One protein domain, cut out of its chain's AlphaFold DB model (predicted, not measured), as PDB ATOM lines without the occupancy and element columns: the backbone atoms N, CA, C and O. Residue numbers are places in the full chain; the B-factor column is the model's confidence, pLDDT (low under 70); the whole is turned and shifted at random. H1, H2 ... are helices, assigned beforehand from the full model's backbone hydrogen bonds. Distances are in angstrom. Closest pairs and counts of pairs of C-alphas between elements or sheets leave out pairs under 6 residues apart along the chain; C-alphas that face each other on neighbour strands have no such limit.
ATOM      1  N   ASP A  36     -15.472 -39.131  35.888       91.75
ATOM      2  CA  ASP A  36     -16.008 -37.863  36.396       91.75
ATOM      3  C   ASP A  36     -15.047 -37.233  37.411       91.75
ATOM      4  O   ASP A  36     -14.653 -36.075  37.277       91.75
ATOM      5  N   ALA A  37     -14.615 -38.012  38.410       93.81
ATOM      6  CA  ALA A  37     -13.677 -37.547  39.427       93.81
ATOM      7  C   ALA A  37     -12.317 -37.158  38.828       93.81
ATOM      8  O   ALA A  37     -11.707 -36.180  39.266       93.81
ATOM      9  N   PHE A  38     -11.848 -37.898  37.819       94.38
ATOM     10  CA  PHE A  38     -10.640 -37.548  37.077       94.38
ATOM     11  C   PHE A  38     -10.794 -36.206  36.350       94.38
ATOM     12  O   PHE A  38      -9.926 -35.352  36.499       94.38
ATOM     13  N   ILE A  39     -11.896 -35.992  35.626       93.50
ATOM     14  CA  ILE A  39     -12.169 -34.751  34.883       93.50
ATOM     15  C   ILE A  39     -12.282 -33.557  35.834       93.50
ATOM     16  O   ILE A  39     -11.679 -32.516  35.587       93.50
ATOM     17  N   GLU A  40     -12.982 -33.707  36.959       93.69
ATOM     18  CA  GLU A  40     -13.080 -32.659  37.983       93.69
ATOM     19  C   GLU A  40     -11.716 -32.318  38.596       93.69
ATOM     20  O   GLU A  40     -11.403 -31.150  38.837       93.69
ATOM     21  N   ASN A  41     -10.865 -33.320  38.824       94.44
ATOM     22  CA  ASN A  41      -9.505 -33.073  39.284       94.44
ATOM     23  C   ASN A  41      -8.635 -32.433  38.190       94.44
ATOM     24  O   ASN A  41      -7.825 -31.556  38.485       94.44
ATOM     25  N   ALA A  42      -8.808 -32.832  36.930       94.19
ATOM     26  CA  ALA A  42      -8.096 -32.257  35.797       94.19
ATOM     27  C   ALA A  42      -8.434 -30.770  35.632       94.19
ATOM     28  O   ALA A  42      -7.517 -29.964  35.510       94.19
ATOM     29  N   LYS A  43      -9.711 -30.386  35.747       93.81
ATOM     30  CA  LYS A  43     -10.152 -28.980  35.734       93.81
ATOM     31  C   LYS A  43      -9.443 -28.136  36.789       93.81
ATOM     32  O   LYS A  43      -8.948 -27.062  36.478       93.81
ATOM     33  N   LYS A  44      -9.329 -28.627  38.028       93.75
ATOM     34  CA  LYS A  44      -8.651 -27.893  39.118       93.75
ATOM     35  C   LYS A  44      -7.178 -27.608  38.831       93.75
ATOM     36  O   LYS A  44      -6.663 -26.590  39.285       93.75
ATOM     37  N   ASN A  45      -6.524 -28.515  38.110       94.12
ATOM     38  CA  ASN A  45      -5.106 -28.431  37.769       94.12
ATOM     39  C   ASN A  45      -4.865 -27.852  36.365       94.12
ATOM     40  O   ASN A  45      -3.713 -27.691  35.966       94.12
ATOM     41  N   PHE A  46      -5.923 -27.561  35.601       95.06
ATOM     42  CA  PHE A  46      -5.793 -27.032  34.252       95.06
ATOM     43  C   PHE A  46      -5.424 -25.543  34.307       95.06
ATOM     44  O   PHE A  46      -6.052 -24.794  35.068       95.06
ATOM     45  N   PRO A  47      -4.422 -25.097  33.528       94.94
ATOM     46  CA  PRO A  47      -3.949 -23.718  33.574       94.94
ATOM     47  C   PRO A  47      -5.090 -22.708  33.415       94.94
ATOM     48  O   PRO A  47      -5.857 -22.763  32.460       94.94
ATOM     49  N   GLY A  48      -5.213 -21.792  34.377       91.56
ATOM     50  CA  GLY A  48      -6.198 -20.708  34.349       91.56
ATOM     51  C   GLY A  48      -7.657 -21.110  34.605       91.56
ATOM     52  O   GLY A  48      -8.490 -20.219  34.740       91.56
ATOM     53  N   TYR A  49      -7.997 -22.401  34.722       94.12
ATOM     54  CA  TYR A  49      -9.395 -22.843  34.862       94.12
ATOM     55  C   TYR A  49      -9.998 -22.417  36.203       94.12
ATOM     56  O   TYR A  49     -11.058 -21.790  36.251       94.12
ATOM     57  N   THR A  50      -9.312 -22.723  37.307       94.12
ATOM     58  CA  THR A  50      -9.765 -22.351  38.656       94.12
ATOM     59  C   THR A  50      -9.886 -20.834  38.810       94.12
ATOM     60  O   THR A  50     -10.877 -20.358  39.367       94.12
ATOM     61  N   ASP A  51      -8.931 -20.081  38.264       93.94
ATOM     62  CA  ASP A  51      -8.908 -18.621  38.354       93.94
ATOM     63  C   ASP A  51     -10.012 -17.981  37.505       93.94
ATOM     64  O   ASP A  51     -10.733 -17.112  37.996       93.94
ATOM     65  N   ALA A  52     -10.218 -18.450  36.267       92.25
ATOM     66  CA  ALA A  52     -11.289 -17.963  35.399       92.25
ATOM     67  C   ALA A  52     -12.679 -18.259  35.984       92.25
ATOM     68  O   ALA A  52     -13.554 -17.394  35.984       92.25
ATOM     69  N   ASN A  53     -12.877 -19.455  36.551       91.81
ATOM     70  CA  ASN A  53     -14.131 -19.830  37.208       91.81
ATOM     71  C   ASN A  53     -14.376 -19.002  38.480       91.81
ATOM     72  O   ASN A  53     -15.507 -18.594  38.743       91.81
ATOM     73  N   LYS A  54     -13.331 -18.717  39.265       92.12
ATOM     74  CA  LYS A  54     -13.436 -17.840  40.437       92.12
ATOM     75  C   LYS A  54     -13.808 -16.413  40.028       92.12
ATOM     76  O   LYS A  54     -14.783 -15.884  40.554       92.12
ATOM     77  N   ALA A  55     -13.103 -15.838  39.055       90.25
ATOM     78  CA  ALA A  55     -13.386 -14.502  38.531       90.25
ATOM     79  C   ALA A  55     -14.823 -14.382  38.000       90.25
ATOM     80  O   ALA A  55     -15.506 -13.412  38.306       90.25
ATOM     81  N   TYR A  56     -15.309 -15.396  37.278       89.88
ATOM     82  CA  TYR A  56     -16.695 -15.448  36.810       89.88
ATOM     83  C   TYR A  56     -17.722 -15.497  37.956       89.88
ATOM     84  O   TYR A  56     -18.764 -14.852  37.874       89.88
ATOM     85  N   ARG A  57     -17.451 -16.244  39.036       88.12
ATOM     86  CA  ARG A  57     -18.361 -16.352  40.197       88.12
ATOM     87  C   ARG A  57     -18.388 -15.103  41.070       88.12
ATOM     88  O   ARG A  57     -19.404 -14.836  41.702       88.12
ATOM     89  N   GLU A  58     -17.267 -14.397  41.154       88.94
ATOM     90  CA  GLU A  58     -17.128 -13.152  41.918       88.94
ATOM     91  C   GLU A  58     -17.627 -11.929  41.132       88.94
ATOM     92  O   GLU A  58     -17.766 -10.846  41.702       88.94
ATOM     93  N   ALA A  59     -17.935 -12.105  39.844       84.88
ATOM     94  CA  ALA A  59     -18.557 -11.094  39.009       84.88
ATOM     95  C   ALA A  59     -19.888 -10.615  39.625       84.88
ATOM     96  O   ALA A  59     -20.708 -11.448  40.030       84.88
ATOM     97  N   PRO A  60     -20.162  -9.297  39.662       82.56
ATOM     98  CA  PRO A  60     -21.488  -8.787  39.996       82.56
ATOM     99  C   PRO A  60     -22.568  -9.444  39.124       82.56
ATOM    100  O   PRO A  60     -22.311  -9.792  37.973       82.56
ATOM    101  N   ASN A  61     -23.779  -9.613  39.668       65.88
ATOM    102  CA  ASN A  61     -24.898 -10.255  38.967       65.88
ATOM    103  C   ASN A  61     -25.077  -9.676  37.552       65.88
ATOM    104  O   ASN A  61     -25.439  -8.511  37.392       65.88
ATOM    105  N   GLY A  62     -24.834 -10.521  36.547       60.09
ATOM    106  CA  GLY A  62     -24.590 -10.098  35.168       60.09
ATOM    107  C   GLY A  62     -23.099 -10.182  34.874       60.09
ATOM    108  O   GLY A  62     -22.429  -9.155  34.829       60.09
ATOM    109  N   ALA A  63     -22.600 -11.417  34.728       61.88
ATOM    110  CA  ALA A  63     -21.195 -11.703  34.474       61.88
ATOM    111  C   ALA A  63     -20.632 -10.717  33.452       61.88
ATOM    112  O   ALA A  63     -21.158 -10.623  32.338       61.88
ATOM    113  N   ASP A  64     -19.591  -9.982  33.846       77.50
ATOM    114  CA  ASP A  64     -18.852  -9.137  32.920       77.50
ATOM    115  C   ASP A  64     -18.538  -9.995  31.687       77.50
ATOM    116  O   ASP A  64     -17.981 -11.095  31.808       77.50
ATOM    117  N   ALA A  65     -18.967  -9.542  30.505       81.62
ATOM    118  CA  ALA A  65     -18.820 -10.288  29.258       81.62
ATOM    119  C   ALA A  65     -17.363 -10.730  29.040       81.62
ATOM    120  O   ALA A  65     -17.112 -11.772  28.433       81.62
ATOM    121  N   ILE A  66     -16.408  -9.975  29.593       84.81
ATOM    122  CA  ILE A  66     -14.981 -10.288  29.600       84.81
ATOM    123  C   ILE A  66     -14.683 -11.538  30.442       84.81
ATOM    124  O   ILE A  66     -13.997 -12.443  29.966       84.81
ATOM    125  N   GLN A  67     -15.207 -11.624  31.666       87.06
ATOM    126  CA  GLN A  67     -14.986 -12.762  32.568       87.06
ATOM    127  C   GLN A  67     -15.690 -14.026  32.068       87.06
ATOM    128  O   GLN A  67     -15.112 -15.112  32.114       87.06
ATOM    129  N   TYR A  68     -16.896 -13.889  31.510       87.94
ATOM    130  CA  TYR A  68     -17.588 -15.003  30.860       87.94
ATOM    131  C   TYR A  68     -16.828 -15.508  29.622       87.94
ATOM    132  O   TYR A  68     -16.628 -16.711  29.462       87.94
ATOM    133  N   ALA A  69     -16.335 -14.604  28.766       90.12
ATOM    134  CA  ALA A  69     -15.531 -14.981  27.604       90.12
ATOM    135  C   ALA A  69     -14.202 -15.644  27.998       90.12
ATOM    136  O   ALA A  69     -13.764 -16.577  27.323       90.12
ATOM    137  N   ALA A  70     -13.565 -15.189  29.081       91.06
ATOM    138  CA  ALA A  70     -12.352 -15.804  29.608       91.06
ATOM    139  C   ALA A  70     -12.610 -17.233  30.104       91.06
ATOM    140  O   ALA A  70     -11.872 -18.140  29.722       91.06
ATOM    141  N   LEU A  71     -13.683 -17.453  30.876       93.31
ATOM    142  CA  LEU A  71     -14.079 -18.795  31.307       93.31
ATOM    143  C   LEU A  71     -14.368 -19.705  30.106       93.31
ATOM    144  O   LEU A  71     -13.792 -20.785  30.021       93.31
ATOM    145  N   ASN A  72     -15.160 -19.240  29.136       93.50
ATOM    146  CA  ASN A  72     -15.496 -20.026  27.944       93.50
ATOM    147  C   ASN A  72     -14.264 -20.455  27.135       93.50
ATOM    148  O   ASN A  72     -14.238 -21.565  26.609       93.50
ATOM    149  N   ARG A  73     -13.245 -19.593  27.013       95.25
ATOM    150  CA  ARG A  73     -11.996 -19.951  26.320       95.25
ATOM    151  C   ARG A  73     -11.269 -21.076  27.042       95.25
ATOM    152  O   ARG A  73     -10.943 -22.078  26.421       95.25
ATOM    153  N   VAL A  74     -11.088 -20.943  28.353       95.31
ATOM    154  CA  VAL A  74     -10.390 -21.964  29.142       95.31
ATOM    155  C   VAL A  74     -11.185 -23.276  29.188       95.31
ATOM    156  O   VAL A  74     -10.595 -24.353  29.174       95.31
ATOM    157  N   GLU A  75     -12.520 -23.220  29.183       94.81
ATOM    158  CA  GLU A  75     -13.373 -24.408  29.049       94.81
ATOM    159  C   GLU A  75     -13.266 -25.070  27.671       94.81
ATOM    160  O   GLU A  75     -13.269 -26.302  27.591       94.81
ATOM    161  N   ALA A  76     -13.148 -24.286  26.598       95.69
ATOM    162  CA  ALA A  76     -12.919 -24.806  25.254       95.69
ATOM    163  C   ALA A  76     -11.554 -25.502  25.159       95.69
ATOM    164  O   ALA A  76     -11.505 -26.664  24.761       95.69
ATOM    165  N   ASP A  77     -10.489 -24.848  25.628       96.94
ATOM    166  CA  ASP A  77      -9.132 -25.409  25.652       96.94
ATOM    167  C   ASP A  77      -9.075 -26.692  26.498       96.94
ATOM    168  O   ASP A  77      -8.464 -27.688  26.108       96.94
ATOM    169  N   PHE A  78      -9.761 -26.708  27.648       96.88
ATOM    170  CA  PHE A  78      -9.887 -27.907  28.477       96.88
ATOM    171  C   PHE A  78     -10.618 -29.030  27.733       96.88
ATOM    172  O   PHE A  78     -10.192 -30.186  27.765       96.88
ATOM    173  N   THR A  79     -11.725 -28.697  27.068       95.12
ATOM    174  CA  THR A  79     -12.539 -29.672  26.336       95.12
ATOM    175  C   THR A  79     -11.759 -30.277  25.178       95.12
ATOM    176  O   THR A  79     -11.863 -31.479  24.952       95.12
ATOM    177  N   GLU A  80     -10.957 -29.481  24.476       96.38
ATOM    178  CA  GLU A  80     -10.067 -29.958  23.422       96.38
ATOM    179  C   GLU A  80      -8.970 -30.870  23.991       96.38
ATOM    180  O   GLU A  80      -8.796 -31.994  23.519       96.38
ATOM    181  N   ALA A  81      -8.297 -30.442  25.063       96.12
ATOM    182  CA  ALA A  81      -7.216 -31.202  25.690       96.12
ATOM    183  C   ALA A  81      -7.668 -32.555  26.275       96.12
ATOM    184  O   ALA A  81      -6.891 -33.508  26.294       96.12
ATOM    185  N   TYR A  82      -8.917 -32.647  26.742       95.44
ATOM    186  CA  TYR A  82      -9.493 -33.848  27.362       95.44
ATOM    187  C   TYR A  82     -10.653 -34.450  26.551       95.44
ATOM    188  O   TYR A  82     -11.497 -35.167  27.101       95.44
ATOM    189  N   ALA A  83     -10.710 -34.180  25.241       94.81
ATOM    190  CA  ALA A  83     -11.830 -34.567  24.381       94.81
ATOM    191  C   ALA A  83     -12.119 -36.076  24.417       94.81
ATOM    192  O   ALA A  83     -13.279 -36.498  24.429       94.81
ATOM    193  N   GLU A  84     -11.073 -36.903  24.461       94.25
ATOM    194  CA  GLU A  84     -11.205 -38.359  24.522       94.25
ATOM    195  C   GLU A  84     -11.844 -38.811  25.836       94.25
ATOM    196  O   GLU A  84     -12.836 -39.540  25.815       94.25
ATOM    197  N   GLN A  85     -11.341 -38.325  26.972       93.00
ATOM    198  CA  GLN A  85     -11.831 -38.671  28.305       93.00
ATOM    199  C   GLN A  85     -13.271 -38.187  28.507       93.00
ATOM    200  O   GLN A  85     -14.102 -38.938  29.014       93.00
ATOM    201  N   ILE A  86     -13.601 -36.979  28.047       92.38
ATOM    202  CA  ILE A  86     -14.968 -36.437  28.093       92.38
ATOM    203  C   ILE A  86     -15.908 -37.288  27.222       92.38
ATOM    204  O   ILE A  86     -17.002 -37.676  27.639       92.38
ATOM    205  N   ASN A  87     -15.485 -37.659  26.012       93.94
ATOM    206  CA  ASN A  87     -16.280 -38.526  25.142       93.94
ATOM    207  C   ASN A  87     -16.481 -39.924  25.752       93.94
ATOM    208  O   ASN A  87     -17.578 -40.489  25.689       93.94
ATOM    209  N   GLU A  88     -15.441 -40.492  26.357       92.75
ATOM    210  CA  GLU A  88     -15.521 -41.766  27.069       92.75
ATOM    211  C   GLU A  88     -16.470 -41.701  28.265       92.75
ATOM    212  O   GLU A  88     -17.312 -42.591  28.405       92.75
ATOM    213  N   GLN A  89     -16.410 -40.632  29.059       91.56
ATOM    214  CA  GLN A  89     -17.325 -40.366  30.169       91.56
ATOM    215  C   GLN A  89     -18.775 -40.373  29.679       91.56
ATOM    216  O   GLN A  89     -19.596 -41.162  30.153       91.56
ATOM    217  N   HIS A  90     -19.081 -39.608  28.627       90.00
ATOM    218  CA  HIS A  90     -20.419 -39.572  28.036       90.00
ATOM    219  C   HIS A  90     -20.871 -40.922  27.460       90.00
ATOM    220  O   HIS A  90     -22.053 -41.278  27.530       90.00
ATOM    221  N   LYS A  91     -19.966 -41.693  26.848       92.69
ATOM    222  CA  LYS A  91     -20.273 -43.043  26.343       92.69
ATOM    223  C   LYS A  91     -20.566 -44.012  27.489       92.69
ATOM    224  O   LYS A  91     -21.510 -44.803  27.389       92.69
ATOM    225  N   LEU A  92     -19.785 -43.956  28.567       89.38
ATOM    226  CA  LEU A  92     -19.984 -44.777  29.759       89.38
ATOM    227  C   LEU A  92     -21.299 -44.430  30.455       89.38
ATOM    228  O   LEU A  92     -22.068 -45.354  30.725       89.38
ATOM    229  N   GLY A  93     -21.611 -43.145  30.621       86.19
ATOM    230  CA  GLY A  93     -22.864 -42.699  31.228       86.19
ATOM    231  C   GLY A  93     -24.100 -43.109  30.443       86.19
ATOM    232  O   GLY A  93     -25.030 -43.710  30.990       86.19
ATOM    233  N   ARG A  94     -24.085 -42.941  29.112       90.75
ATOM    234  CA  ARG A  94     -25.165 -43.451  28.245       90.75
ATOM    235  C   ARG A  94     -25.362 -44.958  28.397       90.75
ATOM    236  O   ARG A  94     -26.493 -45.440  28.474       90.75
ATOM    237  N   LYS A  95     -24.267 -45.717  28.479       88.88
ATOM    238  CA  LYS A  95     -24.313 -47.172  28.664       88.88
ATOM    239  C   LYS A  95     -24.829 -47.566  30.049       88.88
ATOM    240  O   LYS A  95     -25.620 -48.506  30.144       88.88
ATOM    241  N   ALA A  96     -24.390 -46.884  31.104       85.00
ATOM    242  CA  ALA A  96     -24.837 -47.125  32.471       85.00
ATOM    243  C   ALA A  96     -26.339 -46.842  32.611       85.00
ATOM    244  O   ALA A  96     -27.085 -47.710  33.070       85.00
ATOM    245  N   SER A  97     -26.792 -45.691  32.107       87.06
ATOM    246  CA  SER A  97     -28.202 -45.294  32.085       87.06
ATOM    247  C   SER A  97     -29.073 -46.294  31.320       87.06
ATOM    248  O   SER A  97     -30.048 -46.815  31.865       87.06
ATOM    249  N   GLY A  98     -28.672 -46.684  30.103       89.38
ATOM    250  CA  GLY A  98     -29.418 -47.667  29.312       89.38
ATOM    251  C   GLY A  98     -29.540 -49.035  29.998       89.38
ATOM    252  O   GLY A  98     -30.597 -49.674  29.950       89.38
ATOM    253  N   LEU A  99     -28.484 -49.484  30.689       88.12
ATOM    254  CA  LEU A  99     -28.521 -50.714  31.485       88.12
ATOM    255  C   LEU A  99     -29.447 -50.592  32.700       88.12
ATOM    256  O   LEU A  99     -30.144 -51.558  33.017       88.12
ATOM    257  N   ARG A 100     -29.473 -49.428  33.357       84.31
ATOM    258  CA  ARG A 100     -30.334 -49.159  34.514       84.31
ATOM    259  C   ARG A 100     -31.810 -49.141  34.120       84.31
ATOM    260  O   ARG A 100     -32.582 -49.898  34.696       84.31
ATOM    261  N   ILE A 101     -32.164 -48.403  33.068       87.88
ATOM    262  CA  ILE A 101     -33.527 -48.365  32.511       87.88
ATOM    263  C   ILE A 101     -33.988 -49.776  32.123       87.88
ATOM    264  O   ILE A 101     -35.090 -50.205  32.458       87.88
ATOM    265  N   SER A 102     -33.129 -50.544  31.447       86.44
ATOM    266  CA  SER A 102     -33.449 -51.923  31.052       86.44
ATOM    267  C   SER A 102     -33.697 -52.839  32.255       86.44
ATOM    268  O   SER A 102     -34.552 -53.724  32.197       86.44
ATOM    269  N   PHE A 103     -32.937 -52.652  33.334       84.06
ATOM    270  CA  PHE A 103     -33.104 -53.391  34.579       84.06
ATOM    271  C   PHE A 103     -34.409 -53.012  35.293       84.06
ATOM    272  O   PHE A 103     -35.188 -53.906  35.621       84.06
ATOM    273  N   GLU A 104     -34.676 -51.716  35.462       83.75
ATOM    274  CA  GLU A 104     -35.903 -51.189  36.074       83.75
ATOM    275  C   GLU A 104     -37.151 -51.654  35.307       83.75
ATOM    276  O   GLU A 104     -38.074 -52.203  35.906       83.75
ATOM    277  N   ASN A 105     -37.138 -51.570  33.973       85.50
ATOM    278  CA  ASN A 105     -38.235 -52.047  33.127       85.50
ATOM    279  C   ASN A 105     -38.505 -53.550  33.289       85.50
ATOM    280  O   ASN A 105     -39.658 -53.981  33.273       85.50
TER     281      ASN A 105
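Overview. This is residues 36 to 105 of the 118 residues of an uncharacterized protein of Gardnerella vaginalis JCP8017A (UniProt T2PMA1). The long helix H4 meets H3 near their ends in an L, with short H2 folded back beside H3 as a hairpin and H1 near the corner. Residues 94 to 105 of H4 stick out. Seventy residues are printed, with four named helices, H1 to H4 in order, all helix. The whole is loose, radius of gyration of the C-alphas 16.0 A, and spans 47 by 26 by 16 A.

Along the chain. H4, residues 83 to 105, runs 32.9 A to C-alpha 105 at (-38.235, -52.047, 33.127). H3, residues 65 to 81, spans 24.2 A; H2, residues 49 to 58, 14.3 A; H1, residues 36 to 45, 14.5 A from C-alpha 36 at (-16.008, -37.863, 36.396).

Arrangement. H4, with residues 85 to 89 alone, only just touches H1, 3 pairs of C-alphas within 8 A, the closest Gln 89 and Asp 36, 6.8 A. H3 and H4 are about perpendicular, 83 degrees. H2 and H3 touch, closest C-alphas Ala 52 and Leu 71, 5.0 A. H2 and H4 are apart. Every O i to N i+4 pair in H1, H2, H3 and H4 is within hydrogen-bond range.

Size, cuts and confidence. The farthest C-alphas, Ile 66 and Asn 105, are 47.9 A apart. The printed part has no cut and no long link; pLDDT is under 70 at residues 61 to 63.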